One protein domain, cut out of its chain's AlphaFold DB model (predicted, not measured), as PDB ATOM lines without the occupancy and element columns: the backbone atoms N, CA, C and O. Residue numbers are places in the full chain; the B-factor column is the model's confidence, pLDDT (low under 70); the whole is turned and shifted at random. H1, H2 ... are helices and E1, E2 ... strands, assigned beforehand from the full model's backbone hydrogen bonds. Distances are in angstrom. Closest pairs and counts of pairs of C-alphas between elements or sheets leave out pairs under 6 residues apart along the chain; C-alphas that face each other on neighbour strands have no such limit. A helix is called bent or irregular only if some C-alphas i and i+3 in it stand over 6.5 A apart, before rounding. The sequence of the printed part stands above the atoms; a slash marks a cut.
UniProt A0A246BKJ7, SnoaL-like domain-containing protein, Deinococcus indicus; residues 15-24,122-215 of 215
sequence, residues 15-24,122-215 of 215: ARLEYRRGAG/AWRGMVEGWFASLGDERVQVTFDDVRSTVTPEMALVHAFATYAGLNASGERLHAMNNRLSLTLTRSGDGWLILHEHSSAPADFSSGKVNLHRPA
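What this domain is: This is residues 15 to 24 and 122 to 215 of the 215 residues of the protein "SnoaL-like domain-containing protein" of Deinococcus indicus (UniProt A0A246BKJ7). One twisted sheet, its strands E2 to E5 sharply bent, makes a curved wall; H1 stands mostly free, and a tail after E5 sticks out at residues 203 to 208. The 104 printed residues, mostly strand, run E1 H1 E2 E3 E4 E5; the antiparallel sheet's order is E1 E2 E3 E4 E5. It is only just loose, close to compact: radius of gyration of the C-alphas 15.9 A, spans 42 by 41 by 28 A.

Where its parts are: E1, residues 15 to 20, begins at C-alpha 15 (158.213, 219.970, 206.742). H1 is residues 122 to 132, E2 138 to 150, E3 154 to 166, E4 172 to 187, 35.9 A long, and E5 190 to 199, ending at C-alpha 199 (140.352, 226.896, 204.254).

How they stand to each other: N 17 of E1 and O 141 of E2, 3.1 A, are within hydrogen-bond range. E2 to E5 form a meander, each strand the antiparallel neighbour of the one before. H1, with every O i to N i+4 pair within range, is only just not on the sheet, with 4 C-alpha pairs within 10 A.

The domain as a whole: Residues 25 to 121 are not printed, a C-alpha gap of 19.6 A. Residues 15 to 24 and 214 to 215 have pLDDT under 70.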
ATOM      1  N   ALA A  15     157.770 219.219 205.579       44.19
ATOM      2  CA  ALA A  15     158.213 219.970 206.742       44.19
ATOM      3  C   ALA A  15     157.315 219.601 207.930       44.19
ATOM      4  O   ALA A  15     156.091 219.696 207.830       44.19
ATOM      5  N   ARG A  16     157.922 219.172 209.043       44.34
ATOM      6  CA  ARG A  16     157.232 218.920 210.312       44.34
ATOM      7  C   ARG A  16     157.568 220.052 211.276       44.34
ATOM      8  O   ARG A  16     158.735 220.252 211.616       44.34
ATOM      9  N   LEU A  17     156.552 220.792 211.704       48.94
ATOM     10  CA  LEU A  17     156.675 221.759 212.793       48.94
ATOM     11  C   LEU A  17     156.098 221.134 214.059       48.94
ATOM     12  O   LEU A  17     154.975 220.628 214.042       48.94
ATOM     13  N   GLU A  18     156.871 221.176 215.139       49.75
ATOM     14  CA  GLU A  18     156.410 220.782 216.466       49.75
ATOM     15  C   GLU A  18     156.432 221.985 217.396       49.75
ATOM     16  O   GLU A  18     157.435 222.697 217.497       49.75
ATOM     17  N   TYR A  19     155.326 222.188 218.104       47.84
ATOM     18  CA  TYR A  19     155.263 223.146 219.195       47.84
ATOM     19  C   TYR A  19     155.169 222.418 220.532       47.84
ATOM     20  O   TYR A  19     154.360 221.503 220.714       47.84
ATOM     21  N   ARG A  20     155.992 222.854 221.489       54.22
ATOM     22  CA  ARG A  20     155.895 222.458 222.896       54.22
ATOM     23  C   ARG A  20     155.809 223.716 223.753       54.22
ATOM     24  O   ARG A  20     156.679 224.585 223.664       54.22
ATOM     25  N   ARG A  21     154.791 223.790 224.618       46.62
ATOM     26  CA  ARG A  21     154.675 224.841 225.640       46.62
ATOM     27  C   ARG A  21     155.982 224.898 226.450       46.62
ATOM     28  O   ARG A  21     156.497 223.859 226.853       46.62
ATOM     29  N   GLY A  22     156.556 226.091 226.601       47.88
ATOM     30  CA  GLY A  22     157.838 226.317 227.287       47.88
ATOM     31  C   GLY A  22     159.110 226.087 226.454       47.88
ATOM     32  O   GLY A  22     160.163 226.581 226.840       47.88
ATOM     33  N   ALA A  23     159.041 225.411 225.299       53.34
ATOM     34  CA  ALA A  23     160.216 225.143 224.450       53.34
ATOM     35  C   ALA A  23     160.160 225.789 223.050       53.34
ATOM     36  O   ALA A  23     161.128 225.678 222.293       53.34
ATOM     37  N   GLY A  24     159.055 226.467 222.717       42.09
ATOM     38  CA  GLY A  24     158.879 227.201 221.461       42.09
ATOM     39  C   GLY A  24     158.590 226.312 220.245       42.09
ATOM     40  O   GLY A  24     158.406 225.098 220.358       42.09
ATOM     41  N   ALA A 122     147.056 242.343 219.464       75.19
ATOM     42  CA  ALA A 122     145.769 241.647 219.348       75.19
ATOM     43  C   ALA A 122     145.911 240.257 218.705       75.19
ATOM     44  O   ALA A 122     145.262 239.300 219.117       75.19
ATOM     45  N   TRP A 123     146.793 240.140 217.707       78.38
ATOM     46  CA  TRP A 123     147.105 238.850 217.095       78.38
ATOM     47  C   TRP A 123     147.880 237.952 218.061       78.38
ATOM     48  O   TRP A 123     147.515 236.793 218.227       78.38
ATOM     49  N   ARG A 124     148.879 238.502 218.764       84.19
ATOM     50  CA  ARG A 124     149.640 237.760 219.770       84.19
ATOM     51  C   ARG A 124     148.745 237.208 220.879       84.19
ATOM     52  O   ARG A 124     148.800 236.015 221.125       84.19
ATOM     53  N   GLY A 125     147.890 238.032 221.482       86.25
ATOM     54  CA  GLY A 125     147.002 237.590 222.563       86.25
ATOM     55  C   GLY A 125     146.018 236.504 222.117       86.25
ATOM     56  O   GLY A 125     145.776 235.548 222.845       86.25
ATOM     57  N   MET A 126     145.505 236.594 220.885       85.75
ATOM     58  CA  MET A 126     144.688 235.529 220.291       85.75
ATOM     59  C   MET A 126     145.482 234.222 220.131       85.75
ATOM     60  O   MET A 126     144.972 233.155 220.463       85.75
ATOM     61  N   VAL A 127     146.722 234.300 219.640       84.56
ATOM     62  CA  VAL A 127     147.596 233.129 219.467       84.56
ATOM     63  C   VAL A 127     147.978 232.519 220.820       84.56
ATOM     64  O   VAL A 127     147.912 231.303 220.981       84.56
ATOM     65  N   GLU A 128     148.320 233.340 221.812       87.19
ATOM     66  CA  GLU A 128     148.619 232.901 223.180       87.19
ATOM     67  C   GLU A 128     147.414 232.214 223.824       87.19
ATOM     68  O   GLU A 128     147.554 231.108 224.343       87.19
ATOM     69  N   GLY A 129     146.225 232.820 223.734       88.50
ATOM     70  CA  GLY A 129     144.988 232.233 224.248       88.50
ATOM     71  C   GLY A 129     144.666 230.886 223.600       88.50
ATOM     72  O   GLY A 129     144.267 229.946 224.286       88.50
ATOM     73  N   TRP A 130     144.916 230.753 222.297       84.69
ATOM     74  CA  TRP A 130     144.742 229.485 221.597       84.69
ATOM     75  C   TRP A 130     145.740 228.416 222.070       84.69
ATOM     76  O   TRP A 130     145.331 227.317 222.435       84.69
ATOM     77  N   PHE A 131     147.038 228.717 222.150       85.75
ATOM     78  CA  PHE A 131     148.006 227.742 222.674       85.75
ATOM     79  C   PHE A 131     147.784 227.421 224.162       85.75
ATOM     80  O   PHE A 131     148.110 226.318 224.617       85.75
ATOM     81  N   ALA A 132     147.214 228.354 224.929       88.19
ATOM     82  CA  ALA A 132     146.822 228.132 226.315       88.19
ATOM     83  C   ALA A 132     145.666 227.121 226.437       88.19
ATOM     84  O   ALA A 132     145.689 226.285 227.345       88.19
ATOM     85  N   SER A 133     144.710 227.122 225.500       86.94
ATOM     86  CA  SER A 133     143.536 226.237 225.540       86.94
ATOM     87  C   SER A 133     143.830 224.766 225.224       86.94
ATOM     88  O   SER A 133     142.957 223.927 225.415       86.94
ATOM     89  N   LEU A 134     145.029 224.437 224.732       86.38
ATOM     90  CA  LEU A 134     145.409 223.071 224.338       86.38
ATOM     91  C   LEU A 134     145.802 222.155 225.513       86.38
ATOM     92  O   LEU A 134     146.025 220.966 225.305       86.38
ATOM     93  N   GLY A 135     145.911 222.681 226.738       88.62
ATOM     94  CA  GLY A 135     146.356 221.894 227.895       88.62
ATOM     95  C   GLY A 135     147.730 221.253 227.662       88.62
ATOM     96  O   GLY A 135     148.691 221.960 227.345       88.62
ATOM     97  N   ASP A 136     147.793 219.927 227.801       88.19
ATOM     98  CA  ASP A 136     149.004 219.112 227.613       88.19
ATOM     99  C   ASP A 136     149.170 218.567 226.183       88.19
ATOM    100  O   ASP A 136     150.137 217.850 225.895       88.19
ATOM    101  N   GLU A 137     148.254 218.893 225.265       91.00
ATOM    102  CA  GLU A 137     148.371 218.472 223.871       91.00
ATOM    103  C   GLU A 137     149.587 219.123 223.194       91.00
ATOM    104  O   GLU A 137     149.881 220.314 223.349       91.00
ATOM    105  N   ARG A 138     150.289 218.337 222.376       91.00
ATOM    106  CA  ARG A 138     151.288 218.846 221.433       91.00
ATOM    107  C   ARG A 138     150.635 219.028 220.072       91.00
ATOM    108  O   ARG A 138     149.789 218.235 219.678       91.00
ATOM    109  N   VAL A 139     151.080 220.027 219.318       91.19
ATOM    110  CA  VAL A 139     150.606 220.245 217.945       91.19
ATOM    111  C   VAL A 139     151.700 219.858 216.969       91.19
ATOM    112  O   VAL A 139     152.829 220.349 217.061       91.19
ATOM    113  N   GLN A 140     151.344 218.998 216.021       92.56
ATOM    114  CA  GLN A 140     152.143 218.695 214.847       92.56
ATOM    115  C   GLN A 140     151.468 219.289 213.615       92.56
ATOM    116  O   GLN A 140     150.281 219.060 213.379       92.56
ATOM    117  N   VAL A 141     152.245 219.999 212.799       93.25
ATOM    118  CA  VAL A 141     151.808 220.449 211.474       93.25
ATOM    119  C   VAL A 141     152.670 219.785 210.415       93.25
ATOM    120  O   VAL A 141     153.901 219.826 210.505       93.25
ATOM    121  N   THR A 142     152.030 219.162 209.428       94.62
ATOM    122  CA  THR A 142     152.690 218.617 208.236       94.62
ATOM    123  C   THR A 142     152.128 219.255 206.980       94.62
ATOM    124  O   THR A 142     150.954 219.624 206.939       94.62
ATOM    125  N   PHE A 143     152.964 219.365 205.951       94.88
ATOM    126  CA  PHE A 143     152.579 219.921 204.660       94.88
ATOM    127  C   PHE A 143     152.764 218.892 203.551       94.88
ATOM    128  O   PHE A 143     153.795 218.223 203.493       94.88
ATOM    129  N   ASP A 144     151.784 218.825 202.657       95.44
ATOM    130  CA  ASP A 144     151.786 217.981 201.466       95.44
ATOM    131  C   ASP A 144     151.489 218.829 200.221       95.44
ATOM    132  O   ASP A 144     150.760 219.822 200.291       95.44
ATOM    133  N   ASP A 145     152.044 218.422 199.072       95.25
ATOM    134  CA  ASP A 145     151.904 219.114 197.774       95.25
ATOM    135  C   ASP A 145     152.223 220.620 197.860       95.25
ATOM    136  O   ASP A 145     151.470 221.482 197.401       95.25
ATOM    137  N   VAL A 146     153.348 220.934 198.507       96.31
ATOM    138  CA  VAL A 146     153.863 222.302 198.606       96.31
ATOM    139  C   VAL A 146     154.330 222.752 197.228       96.31
ATOM    140  O   VAL A 146     155.280 222.191 196.678       96.31
ATOM    141  N   ARG A 147     153.707 223.803 196.693       97.31
ATOM    142  CA  ARG A 147     154.149 224.455 195.457       97.31
ATOM    143  C   ARG A 147     154.376 225.931 195.689       97.31
ATOM    144  O   ARG A 147     153.721 226.552 196.527       97.31
ATOM    145  N   SER A 148     155.304 226.487 194.922       96.81
ATOM    146  CA  SER A 148     155.679 227.887 195.038       96.81
ATOM    147  C   SER A 148     156.025 228.515 193.696       96.81
ATOM    148  O   SER A 148     156.726 227.901 192.891       96.81
ATOM    149  N   THR A 149     155.642 229.777 193.536       97.75
ATOM    150  CA  THR A 149     156.150 230.682 192.498       97.75
ATOM    151  C   THR A 149     156.915 231.804 193.189       97.75
ATOM    152  O   THR A 149     156.375 232.439 194.091       97.75
ATOM    153  N   VAL A 150     158.167 232.037 192.794       96.94
ATOM    154  CA  VAL A 150     159.085 232.953 193.495       96.94
ATOM    155  C   VAL A 150     159.645 233.995 192.528       96.94
ATOM    156  O   VAL A 150     160.108 233.647 191.442       96.94
ATOM    157  N   THR A 151     159.626 235.259 192.947       95.56
ATOM    158  CA  THR A 151     160.343 236.398 192.354       95.56
ATOM    159  C   THR A 151     161.375 236.926 193.364       95.56
ATOM    160  O   THR A 151     161.399 236.462 194.509       95.56
ATOM    161  N   PRO A 152     162.257 237.873 192.995       93.44
ATOM    162  CA  PRO A 152     163.197 238.453 193.956       93.44
ATOM    163  C   PRO A 152     162.526 239.152 195.154       93.44
ATOM    164  O   PRO A 152     163.114 239.192 196.237       93.44
ATOM    165  N   GLU A 153     161.310 239.671 194.973       93.38
ATOM    166  CA  GLU A 153     160.570 240.478 195.949       93.38
ATOM    167  C   GLU A 153     159.480 239.683 196.687       93.38
ATOM    168  O   GLU A 153     159.158 239.998 197.835       93.38
ATOM    169  N   MET A 154     158.901 238.662 196.045       96.81
ATOM    170  CA  MET A 154     157.709 237.964 196.530       96.81
ATOM    171  C   MET A 154     157.780 236.452 196.299       96.81
ATOM    172  O   MET A 154     158.328 235.980 195.307       96.81
ATOM    173  N   ALA A 155     157.137 235.680 197.174       97.56
ATOM    174  CA  ALA A 155     156.800 234.288 196.903       97.56
ATOM    175  C   ALA A 155     155.306 234.033 197.126       97.56
ATOM    176  O   ALA A 155     154.721 234.487 198.105       97.56
ATOM    177  N   LEU A 156     154.694 233.273 196.227       97.75
ATOM    178  CA  LEU A 156     153.361 232.706 196.396       97.75
ATOM    179  C   LEU A 156     153.533 231.227 196.705       97.75
ATOM    180  O   LEU A 156     154.201 230.527 195.948       97.75
ATOM    181  N   VAL A 157     152.944 230.757 197.800       97.94
ATOM    182  CA  VAL A 157     153.016 229.360 198.235       97.94
ATOM    183  C   VAL A 157     151.607 228.828 198.401       97.94
ATOM    184  O   VAL A 157     150.748 229.512 198.954       97.94
ATOM    185  N   HIS A 158     151.371 227.598 197.972       97.06
ATOM    186  CA  HIS A 158     150.177 226.868 198.362       97.06
ATOM    187  C   HIS A 158     150.521 225.429 198.737       97.06
ATOM    188  O   HIS A 158     151.451 224.835 198.192       97.06
ATOM    189  N   ALA A 159     149.777 224.870 199.684       96.94
ATOM    190  CA  ALA A 159     149.986 223.524 200.200       96.94
ATOM    191  C   ALA A 159     148.694 222.969 200.806       96.94
ATOM    192  O   ALA A 159     147.745 223.706 201.082       96.94
ATOM    193  N   PHE A 160     148.686 221.672 201.087       95.62
ATOM    194  CA  PHE A 160     147.756 221.094 202.048       95.62
ATOM    195  C   PHE A 160     148.454 220.993 203.398       95.62
ATOM    196  O   PHE A 160     149.523 220.398 203.496       95.62
ATOM    197  N   ALA A 161     147.859 221.576 204.430       95.25
ATOM    198  CA  ALA A 161     148.355 221.532 205.795       95.25
ATOM    199  C   ALA A 161     147.505 220.558 206.611       95.25
ATOM    200  O   ALA A 161     146.282 220.692 206.662       95.25
ATOM    201  N   THR A 162     148.149 219.600 207.269       95.00
ATOM    202  CA  THR A 162     147.506 218.744 208.264       95.00
ATOM    203  C   THR A 162     147.931 219.192 209.653       95.00
ATOM    204  O   THR A 162     149.112 219.127 209.989       95.00
ATOM    205  N   TYR A 163     146.964 219.615 210.461       92.62
ATOM    206  CA  TYR A 163     147.150 219.944 211.872       92.62
ATOM    207  C   TYR A 163     146.703 218.749 212.701       92.62
ATOM    208  O   TYR A 163     145.568 218.298 212.552       92.62
ATOM    209  N   ALA A 164     147.579 218.229 213.553       93.62
ATOM    210  CA  ALA A 164     147.295 217.094 214.417       93.62
ATOM    211  C   ALA A 164     147.578 217.442 215.881       93.62
ATOM    212  O   ALA A 164     148.662 217.939 216.200       93.62
ATOM    213  N   GLY A 165     146.616 217.153 216.757       92.75
ATOM    214  CA  GLY A 165     146.840 217.111 218.198       92.75
ATOM    215  C   GLY A 165     147.447 215.770 218.586       92.75
ATOM    216  O   GLY A 165     146.974 214.720 218.143       92.75
ATOM    217  N   LEU A 166     148.505 215.802 219.387       93.81
ATOM    218  CA  LEU A 166     149.198 214.628 219.904       93.81
ATOM    219  C   LEU A 166     149.161 214.630 221.432       93.81
ATOM    220  O   LEU A 166     149.267 215.686 222.058       93.81
ATOM    221  N   ASN A 167     149.086 213.448 222.034       91.69
ATOM    222  CA  ASN A 167     149.257 213.296 223.477       91.69
ATOM    223  C   ASN A 167     150.748 213.338 223.887       91.69
ATOM    224  O   ASN A 167     151.653 213.555 223.071       91.69
ATOM    225  N   ALA A 168     151.018 213.107 225.175       90.06
ATOM    226  CA  ALA A 168     152.371 213.124 225.723       90.06
ATOM    227  C   ALA A 168     153.305 212.058 225.114       90.06
ATOM    228  O   ALA A 168     154.492 212.353 224.940       90.06
ATOM    229  N   SER A 169     152.780 210.875 224.757       91.50
ATOM    230  CA  SER A 169     153.517 209.785 224.092       91.50
ATOM    231  C   SER A 169     153.705 210.015 222.586       91.50
ATOM    232  O   SER A 169     154.479 209.302 221.950       91.50
ATOM    233  N   GLY A 170     153.071 211.045 222.014       90.31
ATOM    234  CA  GLY A 170     153.149 211.379 220.591       90.31
ATOM    235  C   GLY A 170     152.109 210.667 219.725       90.31
ATOM    236  O   GLY A 170     152.174 210.763 218.499       90.31
ATOM    237  N   GLU A 171     151.145 209.976 220.332       94.31
ATOM    238  CA  GLU A 171     150.018 209.380 219.624       94.31
ATOM    239  C   GLU A 171     149.033 210.464 219.191       94.31
ATOM    240  O   GLU A 171     148.779 211.439 219.903       94.31
ATOM    241  N   ARG A 172     148.467 210.288 217.998       94.00
ATOM    242  CA  ARG A 172     147.539 211.244 217.402       94.00
ATOM    243  C   ARG A 172     146.166 211.140 218.057       94.00
ATOM    244  O   ARG A 172     145.532 210.094 217.991       94.00
ATOM    245  N   LEU A 173     145.694 212.252 218.610       93.12
ATOM    246  CA  LEU A 173     144.372 212.389 219.221       93.12
ATOM    247  C   LEU A 173     143.316 212.786 218.189       93.12
ATOM    248  O   LEU A 173     142.231 212.216 218.128       93.12
ATOM    249  N   HIS A 174     143.647 213.769 217.355       91.56
ATOM    250  CA  HIS A 174     142.781 214.293 216.303       91.56
ATOM    251  C   HIS A 174     143.626 214.889 215.178       91.56
ATOM    252  O   HIS A 174     144.825 215.130 215.340       91.56
ATOM    253  N   ALA A 175     143.015 215.081 214.010       92.88
ATOM    254  CA  ALA A 175     143.641 215.798 212.910       92.88
ATOM    255  C   ALA A 175     142.611 216.471 212.004       92.88
ATOM    256  O   ALA A 175     141.502 215.967 211.831       92.88
ATOM    257  N   MET A 176     143.024 217.570 211.381       92.94
ATOM    258  CA  MET A 176     142.298 218.229 210.299       92.94
ATOM    259  C   MET A 176     143.229 218.582 209.151       92.94
ATOM    260  O   MET A 176     144.405 218.879 209.363       92.94
ATOM    261  N   ASN A 177     142.681 218.587 207.944       94.62
ATOM    262  CA  ASN A 177     143.360 218.991 206.732       94.62
ATOM    263  C   ASN A 177     142.743 220.272 206.169       94.62
ATOM    264  O   ASN A 177     141.531 220.349 205.966       94.62
ATOM    265  N   ASN A 178     143.601 221.242 205.864       94.62
ATOM    266  CA  ASN A 178     143.225 222.503 205.245       94.62
ATOM    267  C   ASN A 178     144.058 222.739 203.982       94.62
ATOM    268  O   ASN A 178     145.217 222.335 203.887       94.62
ATOM    269  N   ARG A 179     143.500 223.492 203.038       95.31
ATOM    270  CA  ARG A 179     144.261 224.170 201.987       95.31
ATOM    271  C   ARG A 179     144.852 225.441 202.572       95.31
ATOM    272  O   ARG A 179     144.119 226.226 203.173       95.31
ATOM    273  N   LEU A 180     146.145 225.641 202.370       96.12
ATOM    274  CA  LEU A 180     146.877 226.821 202.800       96.12
ATOM    275  C   LEU A 180     147.414 227.555 201.574       96.12
ATOM    276  O   LEU A 180     148.058 226.936 200.729       96.12
ATOM    277  N   SER A 181     147.194 228.865 201.520       96.50
ATOM    278  CA  SER A 181     147.823 229.775 200.564       96.50
ATOM    279  C   SER A 181     148.513 230.905 201.321       96.50
ATOM    280  O   SER A 181     147.906 231.532 202.190       96.50
ATOM    281  N   LEU A 182     149.769 231.175 200.975       96.81
ATOM    282  CA  LEU A 182     150.591 232.230 201.558       96.81
ATOM    283  C   LEU A 182     151.126 233.148 200.460       96.81
ATOM    284  O   LEU A 182     151.583 232.681 199.417       96.81
ATOM    285  N   THR A 183     151.159 234.445 200.748       97.38
ATOM    286  CA  THR A 183     152.027 235.392 200.046       97.38
ATOM    287  C   THR A 183     153.122 235.812 201.004       97.38
ATOM    288  O   THR A 183     152.839 236.269 202.113       97.38
ATOM    289  N   LEU A 184     154.367 235.673 200.577       96.00
ATOM    290  CA  LEU A 184     155.548 236.039 201.336       96.00
ATOM    291  C   LEU A 184     156.229 237.241 200.684       96.00
ATOM    292  O   LEU A 184     156.296 237.321 199.461       96.00
ATOM    293  N   THR A 185     156.766 238.141 201.499       95.81
ATOM    294  CA  THR A 185     157.617 239.252 201.057       95.81
ATOM    295  C   THR A 185     159.019 239.088 201.625       95.81
ATOM    296  O   THR A 185     159.186 238.550 202.727       95.81
ATOM    297  N   ARG A 186     160.037 239.517 200.882       91.69
ATOM    298  CA  ARG A 186     161.424 239.414 201.337       91.69
ATOM    299  C   ARG A 186     161.722 240.468 202.402       91.69
ATOM    300  O   ARG A 186     161.328 241.624 202.280       91.69
ATOM    301  N   SER A 187     162.429 240.076 203.458       90.25
ATOM    302  CA  SER A 187     162.876 240.978 204.522       90.25
ATOM    303  C   SER A 187     164.233 240.519 205.046       90.25
ATOM    304  O   SER A 187     164.342 239.440 205.631       90.25
ATOM    305  N   GLY A 188     165.274 241.318 204.790       89.56
ATOM    306  CA  GLY A 188     166.663 240.912 205.020       89.56
ATOM    307  C   GLY A 188     166.985 239.602 204.295       89.56
ATOM    308  O   GLY A 188     166.675 239.438 203.111       89.56
ATOM    309  N   ASP A 189     167.536 238.645 205.038       88.38
ATOM    310  CA  ASP A 189     167.871 237.306 204.536       88.38
ATOM    311  C   ASP A 189     166.695 236.314 204.591       88.38
ATOM    312  O   ASP A 189     166.850 235.134 204.273       88.38
ATOM    313  N   GLY A 190     165.507 236.774 204.998       88.50
ATOM    314  CA  GLY A 190     164.337 235.938 205.237       88.50
ATOM    315  C   GLY A 190     163.100 236.318 204.426       88.50
ATOM    316  O   GLY A 190     163.068 237.279 203.655       88.50
ATOM    317  N   TRP A 191     162.046 235.534 204.645       92.25
ATOM    318  CA  TRP A 191     160.707 235.760 204.112       92.25
ATOM    319  C   TRP A 191     159.738 236.021 205.263       92.25
ATOM    320  O   TRP A 191     159.741 235.293 206.256       92.25
ATOM    321  N   LEU A 192     158.886 237.033 205.119       93.00
ATOM    322  CA  LEU A 192     157.788 237.322 206.039       93.00
ATOM    323  C   LEU A 192     156.456 237.000 205.371       93.00
ATOM    324  O   LEU A 192     156.285 237.246 204.179       93.00
ATOM    325  N   ILE A 193     155.496 236.495 206.144       93.50
ATOM    326  CA  ILE A 193     154.129 236.276 205.666       93.50
ATOM    327  C   ILE A 193     153.444 237.637 205.522       93.50
ATOM    328  O   ILE A 193     153.177 238.317 206.511       93.50
ATOM    329  N   LEU A 194     153.164 238.024 204.279       92.38
ATOM    330  CA  LEU A 194     152.385 239.214 203.940       92.38
ATOM    331  C   LEU A 194     150.882 238.906 203.930       92.38
ATOM    332  O   LEU A 194     150.070 239.738 204.326       92.38
ATOM    333  N   HIS A 195     150.513 237.711 203.471       91.31
ATOM    334  CA  HIS A 195     149.133 237.241 203.412       91.31
ATOM    335  C   HIS A 195     149.067 235.755 203.747       91.31
ATOM    336  O   HIS A 195     149.897 234.978 203.276       91.31
ATOM    337  N   GLU A 196     148.045 235.366 204.503       93.12
ATOM    338  CA  GLU A 196     147.717 233.975 204.783       93.12
ATOM    339  C   GLU A 196     146.214 233.750 204.625       93.12
ATOM    340  O   GLU A 196     145.378 234.534 205.099       93.12
ATOM    341  N   HIS A 197     145.883 232.647 203.961       94.38
ATOM    342  CA  HIS A 197     144.534 232.128 203.865       94.38
ATOM    343  C   HIS A 197     144.553 230.611 204.051       94.38
ATOM    344  O   HIS A 197     145.182 229.884 203.281       94.38
ATOM    345  N   SER A 198     143.822 230.132 205.053       92.25
ATOM    346  CA  SER A 198     143.578 228.711 205.292       92.25
ATOM    347  C   SER A 198     142.092 228.422 205.114       92.25
ATOM    348  O   SER A 198     141.263 229.182 205.612       92.25
ATOM    349  N   SER A 199     141.744 227.328 204.432       93.62
ATOM    350  CA  SER A 199     140.352 226.896 204.254       93.62
ATOM    351  C   SER A 199     140.189 225.383 204.174       93.62
ATOM    352  O   SER A 199     141.089 224.670 203.739       93.62
ATOM    353  N   ALA A 200     138.999 224.901 204.519       93.00
ATOM    354  CA  ALA A 200     138.558 223.534 204.275       93.00
ATOM    355  C   ALA A 200     137.215 223.571 203.522       93.00
ATOM    356  O   ALA A 200     136.447 224.523 203.701       93.00
ATOM    357  N   PRO A 201     136.943 222.608 202.624       90.19
ATOM    358  CA  PRO A 201     135.676 222.558 201.903       90.19
ATOM    359  C   PRO A 201     134.515 222.328 202.878       90.19
ATOM    360  O   PRO A 201     134.667 221.615 203.865       90.19
ATOM    361  N   ALA A 202     133.354 222.908 202.593       91.06
ATOM    362  CA  ALA A 202     132.127 222.653 203.337       91.06
ATOM    363  C   ALA A 202     131.115 221.947 202.437       91.06
ATOM    364  O   ALA A 202     130.989 222.279 201.258       91.06
ATOM    365  N   ASP A 203     130.414 220.967 202.995       90.56
ATOM    366  CA  ASP A 203     129.273 220.356 202.336       90.56
ATOM    367  C   ASP A 203     128.108 221.351 202.311       90.56
ATOM    368  O   ASP A 203     127.693 221.863 203.352       90.56
ATOM    369  N   PHE A 204     127.577 221.625 201.120       90.38
ATOM    370  CA  PHE A 204     126.530 222.631 200.942       90.38
ATOM    371  C   PHE A 204     125.203 222.230 201.589       90.38
ATOM    372  O   PHE A 204     124.480 223.100 202.064       90.38
ATOM    373  N   SER A 205     124.882 220.934 201.627       93.81
ATOM    374  CA  SER A 205     123.590 220.462 202.141       93.81
ATOM    375  C   SER A 205     123.503 220.542 203.666       93.81
ATOM    376  O   SER A 205     122.477 220.918 204.225       93.81
ATOM    377  N   SER A 206     124.600 220.215 204.346       93.19
ATOM    378  CA  SER A 206     124.677 220.145 205.804       93.19
ATOM    379  C   SER A 206     125.352 221.361 206.438       93.19
ATOM    380  O   SER A 206     125.299 221.512 207.659       93.19
ATOM    381  N   GLY A 207     126.035 222.193 205.646       92.12
ATOM    382  CA  GLY A 207     126.874 223.296 206.121       92.12
ATOM    383  C   GLY A 207     128.114 222.841 206.898       92.12
ATOM    384  O   GLY A 207     128.806 223.664 207.499       92.12
ATOM    385  N   LYS A 208     128.402 221.533 206.933       91.25
ATOM    386  CA  LYS A 208     129.506 220.978 207.720       91.25
ATOM    387  C   LYS A 208     130.816 221.076 206.957       91.25
ATOM    388  O   LYS A 208     130.899 220.725 205.784       91.25
ATOM    389  N   VAL A 209     131.862 221.499 207.657       91.25
ATOM    390  CA  VAL A 209     133.222 221.541 207.117       91.25
ATOM    391  C   VAL A 209     133.786 220.123 207.044       91.25
ATOM    392  O   VAL A 209     133.778 219.394 208.035       91.25
ATOM    393  N   ASN A 210     134.301 219.741 205.878       90.19
ATOM    394  CA  ASN A 210     135.045 218.507 205.699       90.19
ATOM    395  C   ASN A 210     136.525 218.749 206.019       90.19
ATOM    396  O   ASN A 210     137.258 219.365 205.249       90.19
ATOM    397  N   LEU A 211     136.939 218.237 207.176       90.50
ATOM    398  CA  LEU A 211     138.300 218.340 207.703       90.50
ATOM    399  C   LEU A 211     139.192 217.161 207.288       90.50
ATOM    400  O   LEU A 211     140.342 217.083 207.716       90.50
ATOM    401  N   HIS A 212     138.682 216.235 206.475       88.75
ATOM    402  CA  HIS A 212     139.415 215.065 206.014       88.75
ATOM    403  C   HIS A 212     139.698 215.158 204.518       88.75
ATOM    404  O   HIS A 212     138.815 215.421 203.701       88.75
ATOM    405  N   ARG A 213     140.947 214.874 204.153       81.56
ATOM    406  CA  ARG A 213     141.329 214.642 202.765       81.56
ATOM    407  C   ARG A 213     141.226 213.137 202.483       81.56
ATOM    408  O   ARG A 213     141.827 212.373 203.240       81.56
ATOM    409  N   PRO A 214     140.484 212.700 201.450       69.81
ATOM    410  CA  PRO A 214     140.549 211.319 200.982       69.81
ATOM    411  C   PRO A 214     141.996 210.961 200.622       69.81
ATOM    412  O   PRO A 214     142.706 211.809 200.075       69.81
ATOM    413  N   ALA A 215     142.416 209.749 200.984       59.50
ATOM    414  CA  ALA A 215     143.740 209.220 200.658       59.50
ATOM    415  C   ALA A 215     143.928 209.044 199.146       59.50
ATOM    416  O   ALA A 215     142.922 208.737 198.463       59.50
TER     417      ALA A 215